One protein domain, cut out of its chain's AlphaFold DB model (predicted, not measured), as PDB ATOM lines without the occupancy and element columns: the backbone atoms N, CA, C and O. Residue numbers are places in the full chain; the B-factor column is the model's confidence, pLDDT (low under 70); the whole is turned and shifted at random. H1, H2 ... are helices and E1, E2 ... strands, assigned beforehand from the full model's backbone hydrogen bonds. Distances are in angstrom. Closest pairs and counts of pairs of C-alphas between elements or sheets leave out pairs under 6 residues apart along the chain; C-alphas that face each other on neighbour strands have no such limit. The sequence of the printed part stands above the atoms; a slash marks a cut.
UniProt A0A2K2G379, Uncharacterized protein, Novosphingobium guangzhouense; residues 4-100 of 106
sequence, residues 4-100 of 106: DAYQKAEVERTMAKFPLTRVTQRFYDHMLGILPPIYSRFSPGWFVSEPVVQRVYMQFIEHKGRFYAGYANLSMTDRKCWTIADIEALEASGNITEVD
ATOM      1  N   ASP A   4     138.674 131.063  93.973       84.38
ATOM      2  CA  ASP A   4     138.542 129.949  94.923       84.38
ATOM      3  C   ASP A   4     139.297 128.697  94.465       84.38
ATOM      4  O   ASP A   4     139.988 128.051  95.253       84.38
ATOM      5  N   ALA A   5     139.212 128.368  93.171       87.25
ATOM      6  CA  ALA A   5     139.930 127.230  92.607       87.25
ATOM      7  C   ALA A   5     141.451 127.438  92.664       87.25
ATOM      8  O   ALA A   5     142.193 126.507  92.978       87.25
ATOM      9  N   TYR A   6     141.914 128.664  92.401       87.50
ATOM     10  CA  TYR A   6     143.327 129.014  92.528       87.50
ATOM     11  C   TYR A   6     143.810 128.896  93.979       87.50
ATOM     12  O   TYR A   6     144.849 128.282  94.228       87.50
ATOM     13  N   GLN A   7     143.041 129.422  94.937       85.06
ATOM     14  CA  GLN A   7     143.388 129.364  96.353       85.06
ATOM     15  C   GLN A   7     143.446 127.923  96.868       85.06
ATOM     16  O   GLN A   7     144.396 127.570  97.563       85.06
ATOM     17  N   LYS A   8     142.474 127.078  96.497       87.75
ATOM     18  CA  LYS A   8     142.491 125.654  96.855       87.75
ATOM     19  C   LYS A   8     143.758 124.968  96.339       87.75
ATOM     20  O   LYS A   8     144.449 124.302  97.104       87.75
ATOM     21  N   ALA A   9     144.105 125.203  95.075       89.25
ATOM     22  CA  ALA A   9     145.309 124.632  94.486       89.25
ATOM     23  C   ALA A   9     146.596 125.139  95.166       89.25
ATOM     24  O   ALA A   9     147.557 124.386  95.299       89.25
ATOM     25  N   GLU A  10     146.635 126.396  95.618       89.38
ATOM     26  CA  GLU A  10     147.790 126.934  96.347       89.38
ATOM     27  C   GLU A  10     147.917 126.354  97.762       89.38
ATOM     28  O   GLU A  10     149.029 126.081  98.217       89.38
ATOM     29  N   VAL A  11     146.793 126.099  98.440       90.06
ATOM     30  CA  VAL A  11     146.781 125.376  99.722       90.06
ATOM     31  C   VAL A  11     147.321 123.962  99.538       90.06
ATOM     32  O   VAL A  11     148.223 123.567 100.270       90.06
ATOM     33  N   GLU A  12     146.829 123.220  98.544       90.25
ATOM     34  CA  GLU A  12     147.305 121.863  98.247       90.25
ATOM     35  C   GLU A  12     148.806 121.851  97.917       90.25
ATOM     36  O   GLU A  12     149.555 121.049  98.480       90.25
ATOM     37  N   ARG A  13     149.273 122.792  97.080       91.12
ATOM     38  CA  ARG A  13     150.703 122.967  96.779       91.12
ATOM     39  C   ARG A  13     151.523 123.282  98.022       91.12
ATOM     40  O   ARG A  13     152.616 122.748  98.173       91.12
ATOM     41  N   THR A  14     151.022 124.147  98.899       90.88
ATOM     42  CA  THR A  14     151.715 124.509 100.140       90.88
ATOM     43  C   THR A  14     151.807 123.305 101.068       90.88
ATOM     44  O   THR A  14     152.904 122.964 101.490       90.88
ATOM     45  N   MET A  15     150.697 122.602 101.303       90.94
ATOM     46  CA  MET A  15     150.644 121.383 102.118       90.94
ATOM     47  C   MET A  15     151.616 120.303 101.622       90.94
ATOM     48  O   MET A  15     152.235 119.617 102.430       90.94
ATOM     49  N   ALA A  16     151.784 120.169 100.303       92.31
ATOM     50  CA  ALA A  16     152.690 119.191  99.705       92.31
ATOM     51  C   ALA A  16     154.185 119.494  99.930       92.31
ATOM     52  O   ALA A  16     154.999 118.582  99.810       92.31
ATOM     53  N   LYS A  17     154.562 120.738 100.261       90.25
ATOM     54  CA  LYS A  17     155.968 121.108 100.520       90.25
ATOM     55  C   LYS A  17     156.504 120.521 101.821       90.25
ATOM     56  O   LYS A  17     157.699 120.270 101.918       90.25
ATOM     57  N   PHE A  18     155.635 120.327 102.810       90.81
ATOM     58  CA  PHE A  18     156.015 119.778 104.107       90.81
ATOM     59  C   PHE A  18     154.897 118.868 104.634       90.81
ATOM     60  O   PHE A  18     154.092 119.286 105.474       90.81
ATOM     61  N   PRO A  19     154.777 117.641 104.085       93.00
ATOM     62  CA  PRO A  19     153.832 116.652 104.590       93.00
ATOM     63  C   PRO A  19     154.228 116.203 106.003       93.00
ATOM     64  O   PRO A  19     155.305 116.539 106.488       93.00
ATOM     65  N   LEU A  20     153.369 115.414 106.655       95.06
ATOM     66  CA  LEU A  20     153.706 114.803 107.939       95.06
ATOM     67  C   LEU A  20     155.027 114.034 107.833       95.06
ATOM     68  O   LEU A  20     155.160 113.120 107.017       95.06
ATOM     69  N   THR A  21     155.991 114.410 108.661       94.81
ATOM     70  CA  THR A  21     157.330 113.831 108.659       94.81
ATOM     71  C   THR A  21     157.870 113.728 110.079       94.81
ATOM     72  O   THR A  21     157.402 114.431 110.982       94.81
ATOM     73  N   ARG A  22     158.844 112.837 110.293       96.38
ATOM     74  CA  ARG A  22     159.542 112.752 111.579       96.38
ATOM     75  C   ARG A  22     160.613 113.833 111.647       96.38
ATOM     76  O   ARG A  22     161.366 114.014 110.694       96.38
ATOM     77  N   VAL A  23     160.697 114.515 112.779       95.31
ATOM     78  CA  VAL A  23     161.690 115.559 113.028       95.31
ATOM     79  C   VAL A  23     162.502 115.253 114.276       95.31
ATOM     80  O   VAL A  23     162.056 114.505 115.147       95.31
ATOM     81  N   THR A  24     163.683 115.854 114.379       95.38
ATOM     82  CA  THR A  24     164.492 115.745 115.594       95.38
ATOM     83  C   THR A  24     163.802 116.419 116.781       95.38
ATOM     84  O   THR A  24     163.076 117.409 116.638       95.38
ATOM     85  N   GLN A  25     164.088 115.921 117.987       94.56
ATOM     86  CA  GLN A  25     163.672 116.583 119.224       94.56
ATOM     87  C   GLN A  25     164.188 118.026 119.282       94.56
ATOM     88  O   GLN A  25     163.448 118.939 119.635       94.56
ATOM     89  N   ARG A  26     165.448 118.244 118.878       93.00
ATOM     90  CA  ARG A  26     166.073 119.570 118.841       93.00
ATOM     91  C   ARG A  26     165.249 120.555 118.013       93.00
ATOM     92  O   ARG A  26     165.029 121.674 118.465       93.00
ATOM     93  N   PHE A  27     164.798 120.151 116.824       91.56
ATOM     94  CA  PHE A  27     163.957 120.999 115.984       91.56
ATOM     95  C   PHE A  27     162.607 121.296 116.639       91.56
ATOM     96  O   PHE A  27     162.210 122.457 116.723       91.56
ATOM     97  N   TYR A  28     161.936 120.268 117.161       93.69
ATOM     98  CA  TYR A  28     160.659 120.414 117.861       93.69
ATOM     99  C   TYR A  28     160.750 121.395 119.047       93.69
ATOM    100  O   TYR A  28     159.970 122.345 119.127       93.69
ATOM    101  N   ASP A  29     161.737 121.204 119.925       92.31
ATOM    102  CA  ASP A  29     161.943 122.026 121.122       92.31
ATOM    103  C   ASP A  29     162.358 123.456 120.762       92.31
ATOM    104  O   ASP A  29     161.919 124.418 121.391       92.31
ATOM    105  N   HIS A  30     163.174 123.623 119.719       90.81
ATOM    106  CA  HIS A  30     163.563 124.951 119.261       90.81
ATOM    107  C   HIS A  30     162.358 125.742 118.740       90.81
ATOM    108  O   HIS A  30     162.199 126.917 119.071       90.81
ATOM    109  N   MET A  31     161.476 125.102 117.969       89.81
ATOM    110  CA  MET A  31     160.293 125.758 117.411       89.81
ATOM    111  C   MET A  31     159.294 126.195 118.495       89.81
ATOM    112  O   MET A  31     158.649 127.230 118.324       89.81
ATOM    113  N   LEU A  32     159.224 125.493 119.637       88.38
ATOM    114  CA  LEU A  32     158.469 125.948 120.817       88.38
ATOM    115  C   LEU A  32     158.977 127.288 121.376       88.38
ATOM    116  O   LEU A  32     158.210 128.021 121.998       88.38
ATOM    117  N   GLY A  33     160.263 127.598 121.182       85.75
ATOM    118  CA  GLY A  33     160.895 128.822 121.672       85.75
ATOM    119  C   GLY A  33     160.798 130.025 120.728       85.75
ATOM    120  O   GLY A  33     160.981 131.150 121.189       85.75
ATOM    121  N   ILE A  34     160.520 129.823 119.433       84.44
ATOM    122  CA  ILE A  34     160.505 130.915 118.438       84.44
ATOM    123  C   ILE A  34     159.188 131.699 118.487       84.44
ATOM    124  O   ILE A  34     159.200 132.931 118.490       84.44
ATOM    125  N   LEU A  35     158.046 131.007 118.499       79.62
ATOM    126  CA  LEU A  35     156.720 131.627 118.448       79.62
ATOM    127  C   LEU A  35     155.782 130.996 119.483       79.62
ATOM    128  O   LEU A  35     155.895 129.799 119.746       79.62
ATOM    129  N   PRO A  36     154.822 131.762 120.039       84.81
ATOM    130  CA  PRO A  36     153.852 131.219 120.980       84.81
ATOM    131  C   PRO A  36     153.085 130.033 120.370       84.81
ATOM    132  O   PRO A  36     152.422 130.208 119.342       84.81
ATOM    133  N   PRO A  37     153.135 128.840 120.990       91.38
ATOM    134  CA  PRO A  37     152.406 127.686 120.492       91.38
ATOM    135  C   PRO A  37     150.899 127.891 120.645       91.38
ATOM    136  O   PRO A  37     150.396 128.332 121.683       91.38
ATOM    137  N   ILE A  38     150.158 127.522 119.605       91.25
ATOM    138  CA  ILE A  38     148.698 127.489 119.611       91.25
ATOM    139  C   ILE A  38     148.270 126.058 119.919       91.25
ATOM    140  O   ILE A  38     148.626 125.128 119.199       91.25
ATOM    141  N   TYR A  39     147.464 125.878 120.961       90.62
ATOM    142  CA  TYR A  39     146.928 124.570 121.338       90.62
ATOM    143  C   TYR A  39     145.466 124.434 120.923       90.62
ATOM    144  O   TYR A  39     144.673 125.371 121.027       90.62
ATOM    145  N   SER A  40     145.093 123.232 120.489       88.31
ATOM    146  CA  SER A  40     143.715 122.864 120.170       88.31
ATOM    147  C   SER A  40     143.290 121.698 121.045       88.31
ATOM    148  O   SER A  40     143.991 120.698 121.135       88.31
ATOM    149  N   ARG A  41     142.092 121.770 121.630       87.81
ATOM    150  CA  ARG A  41     141.520 120.646 122.391       87.81
ATOM    151  C   ARG A  41     141.242 119.413 121.517       87.81
ATOM    152  O   ARG A  41     141.094 118.314 122.039       87.81
ATOM    153  N   PHE A  42     141.127 119.599 120.204       88.44
ATOM    154  CA  PHE A  42     140.659 118.574 119.266       88.44
ATOM    155  C   PHE A  42     141.760 118.016 118.366       88.44
ATOM    156  O   PHE A  42     141.482 117.177 117.513       88.44
ATOM    157  N   SER A  43     142.991 118.505 118.495       92.31
ATOM    158  CA  SER A  43     144.110 118.071 117.662       92.31
ATOM    159  C   SER A  43     145.317 117.808 118.550       92.31
ATOM    160  O   SER A  43     145.543 118.574 119.484       92.31
ATOM    161  N   PRO A  44     146.075 116.733 118.295       95.50
ATOM    162  CA  PRO A  44     147.260 116.444 119.081       95.50
ATOM    163  C   PRO A  44     148.330 117.518 118.866       95.50
ATOM    164  O   PRO A  44     148.447 118.089 117.777       95.50
ATOM    165  N   GLY A  45     149.123 117.732 119.915       94.88
ATOM    166  CA  GLY A  45     150.266 118.629 119.891       94.88
ATOM    167  C   GLY A  45     149.883 120.105 119.820       94.88
ATOM    168  O   GLY A  45     148.950 120.553 120.491       94.88
ATOM    169  N   TRP A  46     150.642 120.871 119.049       95.31
ATOM    170  CA  TRP A  46     150.528 122.324 118.971       95.31
ATOM    171  C   TRP A  46     150.815 122.827 117.560       95.31
ATOM    172  O   TRP A  46     151.294 122.094 116.696       95.31
ATOM    173  N   PHE A  47     150.471 124.086 117.322       93.44
ATOM    174  CA  PHE A  47     150.612 124.738 116.033       93.44
ATOM    175  C   PHE A  47     151.438 126.007 116.168       93.44
ATOM    176  O   PHE A  47     151.389 126.690 117.190       93.44
ATOM    177  N   VAL A  48     152.118 126.364 115.090       90.81
ATOM    178  CA  VAL A  48     152.720 127.678 114.898       90.81
ATOM    179  C   VAL A  48     152.248 128.254 113.570       90.81
ATOM    180  O   VAL A  48     152.065 127.533 112.581       90.81
ATOM    181  N   SER A  49     151.989 129.559 113.551       79.31
ATOM    182  CA  SER A  49     151.583 130.248 112.334       79.31
ATOM    183  C   SER A  49     152.803 130.601 111.492       79.31
ATOM    184  O   SER A  49     153.445 131.618 111.734       79.31
ATOM    185  N   GLU A  50     153.078 129.795 110.473       69.31
ATOM    186  CA  GLU A  50     153.741 130.265 109.255       69.31
ATOM    187  C   GLU A  50     153.499 129.244 108.138       69.31
ATOM    188  O   GLU A  50     154.018 128.124 108.202       69.31
ATOM    189  N   PRO A  51     152.592 129.541 107.187       63.69
ATOM    190  CA  PRO A  51     153.045 129.899 105.840       63.69
ATOM    191  C   PRO A  51     152.109 130.855 105.052       63.69
ATOM    192  O   PRO A  51     150.963 131.105 105.412       63.69
ATOM    193  N   VAL A  52     152.638 131.349 103.918       63.25
ATOM    194  CA  VAL A  52     152.159 132.393 102.969       63.25
ATOM    195  C   VAL A  52     150.644 132.440 102.695       63.25
ATOM    196  O   VAL A  52     150.094 133.496 102.381       63.25
ATOM    197  N   VAL A  53     149.946 131.314 102.835       70.44
ATOM    198  CA  VAL A  53     148.490 131.220 102.722       70.44
ATOM    199  C   VAL A  53     147.904 131.196 104.134       70.44
ATOM    200  O   VAL A  53     148.038 130.189 104.818       70.44
ATOM    201  N   GLN A  54     147.213 132.272 104.535       73.19
ATOM    202  CA  GLN A  54     146.674 132.609 105.881       73.19
ATOM    203  C   GLN A  54     145.901 131.515 106.668       73.19
ATOM    204  O   GLN A  54     145.364 131.778 107.743       73.19
ATOM    205  N   ARG A  55     145.750 130.306 106.125       82.19
ATOM    206  CA  ARG A  55     144.969 129.187 106.673       82.19
ATOM    207  C   ARG A  55     145.783 127.914 106.884       82.19
ATOM    208  O   ARG A  55     145.282 126.991 107.525       82.19
ATOM    209  N   VAL A  56     146.997 127.855 106.347       83.06
ATOM    210  CA  VAL A  56     147.928 126.764 106.609       83.06
ATOM    211  C   VAL A  56     148.759 127.149 107.831       83.06
ATOM    212  O   VAL A  56     149.023 128.320 108.071       83.06
ATOM    213  N   TYR A  57     149.103 126.167 108.644       91.12
ATOM    214  CA  TYR A  57     149.904 126.285 109.856       91.12
ATOM    215  C   TYR A  57     150.911 125.147 109.843       91.12
ATOM    216  O   TYR A  57     150.695 124.149 109.156       91.12
ATOM    217  N   MET A  58     151.982 125.252 110.616       92.25
ATOM    218  CA  MET A  58     152.792 124.079 110.919       92.25
ATOM    219  C   MET A  58     152.275 123.463 112.218       92.25
ATOM    220  O   MET A  58     152.066 124.174 113.199       92.25
ATOM    221  N   GLN A  59     152.011 122.160 112.202       95.31
ATOM    222  CA  GLN A  59     151.602 121.382 113.368       95.31
ATOM    223  C   GLN A  59     152.768 120.513 113.824       95.31
ATOM    224  O   GLN A  59     153.437 119.902 112.993       95.31
ATOM    225  N   PHE A  60     152.949 120.425 115.135       95.94
ATOM    226  CA  PHE A  60     153.973 119.643 115.808       95.94
ATOM    227  C   PHE A  60     153.318 118.678 116.791       95.94
ATOM    228  O   PHE A  60     152.416 119.072 117.528       95.94
ATOM    229  N   ILE A  61     153.751 117.417 116.802       97.62
ATOM    230  CA  ILE A  61     153.182 116.359 117.645       97.62
ATOM    231  C   ILE A  61     154.311 115.519 118.241       97.62
ATOM    232  O   ILE A  61     155.181 115.048 117.516       97.62
ATOM    233  N   GLU A  62     154.255 115.274 119.547       97.19
ATOM    234  CA  GLU A  62     155.027 114.215 120.197       97.19
ATOM    235  C   GLU A  62     154.166 112.947 120.305       97.19
ATOM    236  O   GLU A  62     153.011 112.993 120.742       97.19
ATOM    237  N   HIS A  63     154.722 111.800 119.918       97.50
ATOM    238  CA  HIS A  63     154.076 110.504 120.091       97.50
ATOM    239  C   HIS A  63     155.110 109.401 120.345       97.50
ATOM    240  O   HIS A  63     156.035 109.219 119.559       97.50
ATOM    241  N   LYS A  64     154.942 108.638 121.436       96.12
ATOM    242  CA  LYS A  64     155.816 107.505 121.817       96.12
ATOM    243  C   LYS A  64     157.317 107.872 121.838       96.12
ATOM    244  O   LYS A  64     158.151 107.091 121.391       96.12
ATOM    245  N   GLY A  65     157.653 109.061 122.348       95.62
ATOM    246  CA  GLY A  65     159.037 109.550 122.439       95.62
ATOM    247  C   GLY A  65     159.660 109.958 121.099       95.62
ATOM    248  O   GLY A  65     160.879 110.070 121.002       95.62
ATOM    249  N   ARG A  66     158.841 110.139 120.058       96.81
ATOM    250  CA  ARG A  66     159.241 110.650 118.742       96.81
ATOM    251  C   ARG A  66     158.487 111.931 118.425       96.81
ATOM    252  O   ARG A  66     157.375 112.138 118.916       96.81
ATOM    253  N   PHE A  67     159.080 112.756 117.570       97.19
ATOM    254  CA  PHE A  67     158.573 114.078 117.235       97.19
ATOM    255  C   PHE A  67     158.229 114.153 115.754       97.19
ATOM    256  O   PHE A  67     158.935 113.620 114.896       97.19
ATOM    257  N   TYR A  68     157.115 114.807 115.460       96.88
ATOM    258  CA  TYR A  68     156.559 114.894 114.120       96.88
ATOM    259  C   TYR A  68     156.162 116.326 113.830       96.88
ATOM    260  O   TYR A  68     155.670 117.030 114.715       96.88
ATOM    261  N   ALA A  69     156.342 116.730 112.582       95.12
ATOM    262  CA  ALA A  69     155.891 118.019 112.104       95.12
ATOM    263  C   ALA A  69     155.320 117.901 110.692       95.12
ATOM    264  O   ALA A  69     155.646 116.982 109.940       95.12
ATOM    265  N   GLY A  70     154.448 118.834 110.334       94.31
ATOM    266  CA  GLY A  70     153.895 118.925 108.992       94.31
ATOM    267  C   GLY A  70     152.968 120.119 108.859       94.31
ATOM    268  O   GLY A  70     152.415 120.607 109.848       94.31
ATOM    269  N   TYR A  71     152.757 120.586 107.633       94.25
ATOM    270  CA  TYR A  71     151.740 121.597 107.385       94.25
ATOM    271  C   TYR A  71     150.342 121.032 107.629       94.25
ATOM    272  O   TYR A  71     150.041 119.904 107.248       94.25
ATOM    273  N   ALA A  72     149.494 121.831 108.266       93.25
ATOM    274  CA  ALA A  72     148.106 121.551 108.580       93.25
ATOM    275  C   ALA A  72     147.232 122.699 108.063       93.25
ATOM    276  O   ALA A  72     147.582 123.870 108.200       93.25
ATOM    277  N   ASN A  73     146.075 122.383 107.488       91.81
ATOM    278  CA  ASN A  73     145.109 123.380 107.040       91.81
ATOM    279  C   ASN A  73     144.003 123.529 108.088       91.81
ATOM    280  O   ASN A  73     143.270 122.578 108.359       91.81
ATOM    281  N   LEU A  74     143.843 124.726 108.650       87.38
ATOM    282  CA  LEU A  74     142.800 125.016 109.639       87.38
ATOM    283  C   LEU A  74     141.554 125.678 109.028       87.38
ATOM    284  O   LEU A  74     140.651 126.068 109.771       87.38
ATOM    285  N   SER A  75     141.468 125.779 107.694       85.19
ATOM    286  CA  SER A  75     140.278 126.273 106.987       85.19
ATOM    287  C   SER A  75     139.014 125.504 107.383       85.19
ATOM    288  O   SER A  75     139.011 124.277 107.404       85.19
ATOM    289  N   MET A  76     137.906 126.214 107.615       78.81
ATOM    290  CA  MET A  76     136.618 125.607 107.991       78.81
ATOM    291  C   MET A  76     136.046 124.665 106.922       78.81
ATOM    292  O   MET A  76     135.286 123.760 107.245       78.81
ATOM    293  N   THR A  77     136.395 124.880 105.654       81.38
ATOM    294  CA  THR A  77     135.840 124.139 104.510       81.38
ATOM    295  C   THR A  77     136.682 122.947 104.068       81.38
ATOM    296  O   THR A  77     136.194 122.125 103.305       81.38
ATOM    297  N   ASP A  78     137.944 122.873 104.494       81.06
ATOM    298  CA  ASP A  78     138.911 121.877 104.008       81.06
ATOM    299  C   ASP A  78     139.977 121.601 105.077       81.06
ATOM    300  O   ASP A  78     141.185 121.696 104.853       81.06
ATOM    301  N   ARG A  79     139.510 121.386 106.311       88.19
ATOM    302  CA  ARG A  79     140.386 121.205 107.467       88.19
ATOM    303  C   ARG A  79     141.191 119.916 107.311       88.19
ATOM    304  O   ARG A  79     140.623 118.842 107.134       88.19
ATOM    305  N   LYS A  80     142.502 120.020 107.509       92.00
ATOM    306  CA  LYS A  80     143.426 118.890 107.573       92.00
ATOM    307  C   LYS A  80     144.439 119.109 108.692       92.00
ATOM    308  O   LYS A  80     145.434 119.799 108.493       92.00
ATOM    309  N   CYS A  81     144.168 118.518 109.852       94.56
ATOM    310  CA  CYS A  81     145.131 118.384 110.946       94.56
ATOM    311  C   CYS A  81     145.642 116.946 110.980       94.56
ATOM    312  O   CYS A  81     144.865 116.021 110.741       94.56
ATOM    313  N   TRP A  82     146.907 116.765 111.335       96.75
ATOM    314  CA  TRP A  82     147.490 115.450 111.551       96.75
ATOM    315  C   TRP A  82     147.019 114.856 112.876       96.75
ATOM    316  O   TRP A  82     146.878 115.556 113.890       96.75
ATOM    317  N   THR A  83     146.768 113.553 112.852       96.94
ATOM    318  CA  THR A  83     146.286 112.757 113.979       96.94
ATOM    319  C   THR A  83     147.319 111.714 114.395       96.94
ATOM    320  O   THR A  83     148.278 111.434 113.678       96.94
ATOM    321  N   ILE A  84     147.101 111.085 115.552       97.31
ATOM    322  CA  ILE A  84     147.920 109.941 115.972       97.31
ATOM    323  C   ILE A  84     147.796 108.773 114.982       97.31
ATOM    324  O   ILE A  84     148.788 108.108 114.717       97.31
ATOM    325  N   ALA A  85     146.627 108.566 114.370       97.19
ATOM    326  CA  ALA A  85     146.449 107.528 113.355       97.19
ATOM    327  C   ALA A  85     147.288 107.799 112.093       97.19
ATOM    328  O   ALA A  85     147.854 106.867 111.528       97.19
ATOM    329  N   ASP A  86     147.426 109.066 111.682       96.81
ATOM    330  CA  ASP A  86     148.302 109.442 110.562       96.81
ATOM    331  C   ASP A  86     149.774 109.163 110.885       96.81
ATOM    332  O   ASP A  86     150.519 108.691 110.028       96.81
ATOM    333  N   ILE A  87     150.186 109.410 112.135       97.44
ATOM    334  CA  ILE A  87     151.528 109.069 112.618       97.44
ATOM    335  C   ILE A  87     151.731 107.553 112.589       97.44
ATOM    336  O   ILE A  87     152.733 107.084 112.065       97.44
ATOM    337  N   GLU A  88     150.787 106.770 113.110       96.81
ATOM    338  CA  GLU A  88     150.897 105.308 113.113       96.81
ATOM    339  C   GLU A  88     150.929 104.728 111.690       96.81
ATOM    340  O   GLU A  88     151.686 103.794 111.428       96.81
ATOM    341  N   ALA A  89     150.187 105.318 110.749       96.19
ATOM    342  CA  ALA A  89     150.251 104.959 109.334       96.19
ATOM    343  C   ALA A  89     151.602 105.323 108.694       96.19
ATOM    344  O   ALA A  89     152.162 104.525 107.939       96.19
ATOM    345  N   LEU A  90     152.148 106.501 109.018       95.00
ATOM    346  CA  LEU A  90     153.484 106.912 108.587       95.00
ATOM    347  C   LEU A  90     154.538 105.922 109.104       95.00
ATOM    348  O   LEU A  90     155.355 105.437 108.324       95.00
ATOM    349  N   GLU A  91     154.484 105.565 110.390       95.44
ATOM    350  CA  GLU A  91     155.366 104.568 111.021       95.44
ATOM    351  C   GLU A  91     155.267 103.198 110.354       95.44
ATOM    352  O   GLU A  91     156.287 102.584 110.038       95.44
ATOM    353  N   ALA A  92     154.045 102.744 110.073       95.56
ATOM    354  CA  ALA A  92     153.802 101.469 109.413       95.56
ATOM    355  C   ALA A  92     154.340 101.417 107.971       95.56
ATOM    356  O   ALA A  92     154.616 100.328 107.469       95.56
ATOM    357  N   SER A  93     154.523 102.566 107.307       93.44
ATOM    358  CA  SER A  93     155.085 102.616 105.949       93.44
ATOM    359  C   SER A  93     156.552 102.175 105.876       93.44
ATOM    360  O   SER A  93     157.023 101.813 104.799       93.44
ATOM    361  N   GLY A  94     157.286 102.227 106.996       85.50
ATOM    362  CA  GLY A  94     158.691 101.816 107.095       85.50
ATOM    363  C   GLY A  94     159.709 102.738 106.408       85.50
ATOM    364  O   GLY A  94     160.906 102.567 106.617       85.50
ATOM    365  N   ASN A  95     159.264 103.743 105.647       82.50
ATOM    366  CA  ASN A  95     160.115 104.640 104.857       82.50
ATOM    367  C   ASN A  95     160.188 106.042 105.477       82.50
ATOM    368  O   ASN A  95     159.890 107.040 104.822       82.50
ATOM    369  N   ILE A  96     160.549 106.125 106.759       86.06
ATOM    370  CA  ILE A  96     160.662 107.408 107.458       86.06
ATOM    371  C   ILE A  96     162.119 107.829 107.533       86.06
ATOM    372  O   ILE A  96     162.937 107.160 108.164       86.06
ATOM    373  N   THR A  97     162.410 108.994 106.970       86.06
ATOM    374  CA  THR A  97     163.625 109.745 107.271       86.06
ATOM    375  C   THR A  97     163.309 110.769 108.353       86.06
ATOM    376  O   THR A  97     162.258 111.410 108.320       86.06
ATOM    377  N   GLU A  98     164.200 110.896 109.330       91.75
ATOM    378  CA  GLU A  98     164.126 111.962 110.322       91.75
ATOM    379  C   GLU A  98     164.804 113.218 109.771       91.75
ATOM    380  O   GLU A  98     165.914 113.147 109.246       91.75
ATOM    381  N   VAL A  99     164.112 114.352 109.856       90.00
ATOM    382  CA  VAL A  99     164.584 115.645 109.355       90.00
ATOM    383  C   VAL A  99     165.102 116.490 110.518       90.00
ATOM    384  O   VAL A  99     164.373 116.736 111.481       90.00
ATOM    385  N   ASP A 100     166.336 116.983 110.398       84.00
ATOM    386  CA  ASP A 100     166.844 118.097 111.205       84.00
ATOM    387  C   ASP A 100     166.934 119.351 110.331       84.00
ATOM    388  O   ASP A 100     167.507 119.317 109.242       84.00
TER     389      ASP A 100
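Overview. This is residues 4 to 100 of the 106 residues of an uncharacterized protein of Novosphingobium guangzhouense (UniProt A0A2K2G379). A strongly twisted sheet of four strands stands between two helices, H2 over one face and H3 over the other. The longest helix, H1, runs along E4, packing on the sheet with its residues 11 to 17. The printed part has 97 residues with three named helices and four named strands, in the order H1 E1 H2 E2 E3 E4 H3; the sheet runs E1, E4, E3, E2, antiparallel throughout, and the class is mixed. The whole is compact, with a radius of gyration of the C-alphas of 13.2 A and spans of 39 by 31 by 25 A.

Along the chain. In the sheet, E3 is residues 56 to 63, 22.0 A long, and E4 is residues 66 to 73, 22.3 A; E1, residues 21 to 23, and E2, residues 46 to 48, are short. H1, residues 4 to 17, is 20.3 A long and begins at C-alpha 4 (138.542, 129.949, 94.923). H2 is residues 25 to 34, 14.7 A, and H3 is residues 84 to 92, 12.2 A, ending at C-alpha 92 (153.802, 101.469, 109.413).

Arrangement. E2, E3 and E4 form a meander, each strand the antiparallel neighbour of the one before, with N 48 and O 58 at 2.9 A and N 59 and O 70 at 2.8 A; E2 and E3, and E3 and E4, are hairpins. Edge strand E1 pairs with E4 through N 21 and O 69, 2.9 A. H2 and H3 lie on opposite faces, at heights over the sheet of 9.3 A and 9.9 A; their closest C-alphas to E4 are Gln 25 to Phe 67, 6.0 A, and Ile 87 to Tyr 68, 7.8 A. H1 stands at 4 degrees to E4 on the local plane, closest at C-alphas Met 15 and Tyr 71, 5.4 A. Every O i to N i+4 pair is within hydrogen-bond range in H1 and H3, and 5 of 6 in H2.

Size, cuts and confidence. The C-alphas of Asp 4 and Gly 65, the two farthest apart, are 39.9 A apart. The printed part has no cut, and the link from H2 to E2, 11 residues, is long. Residues 50 to 52 are under 70 in pLDDT.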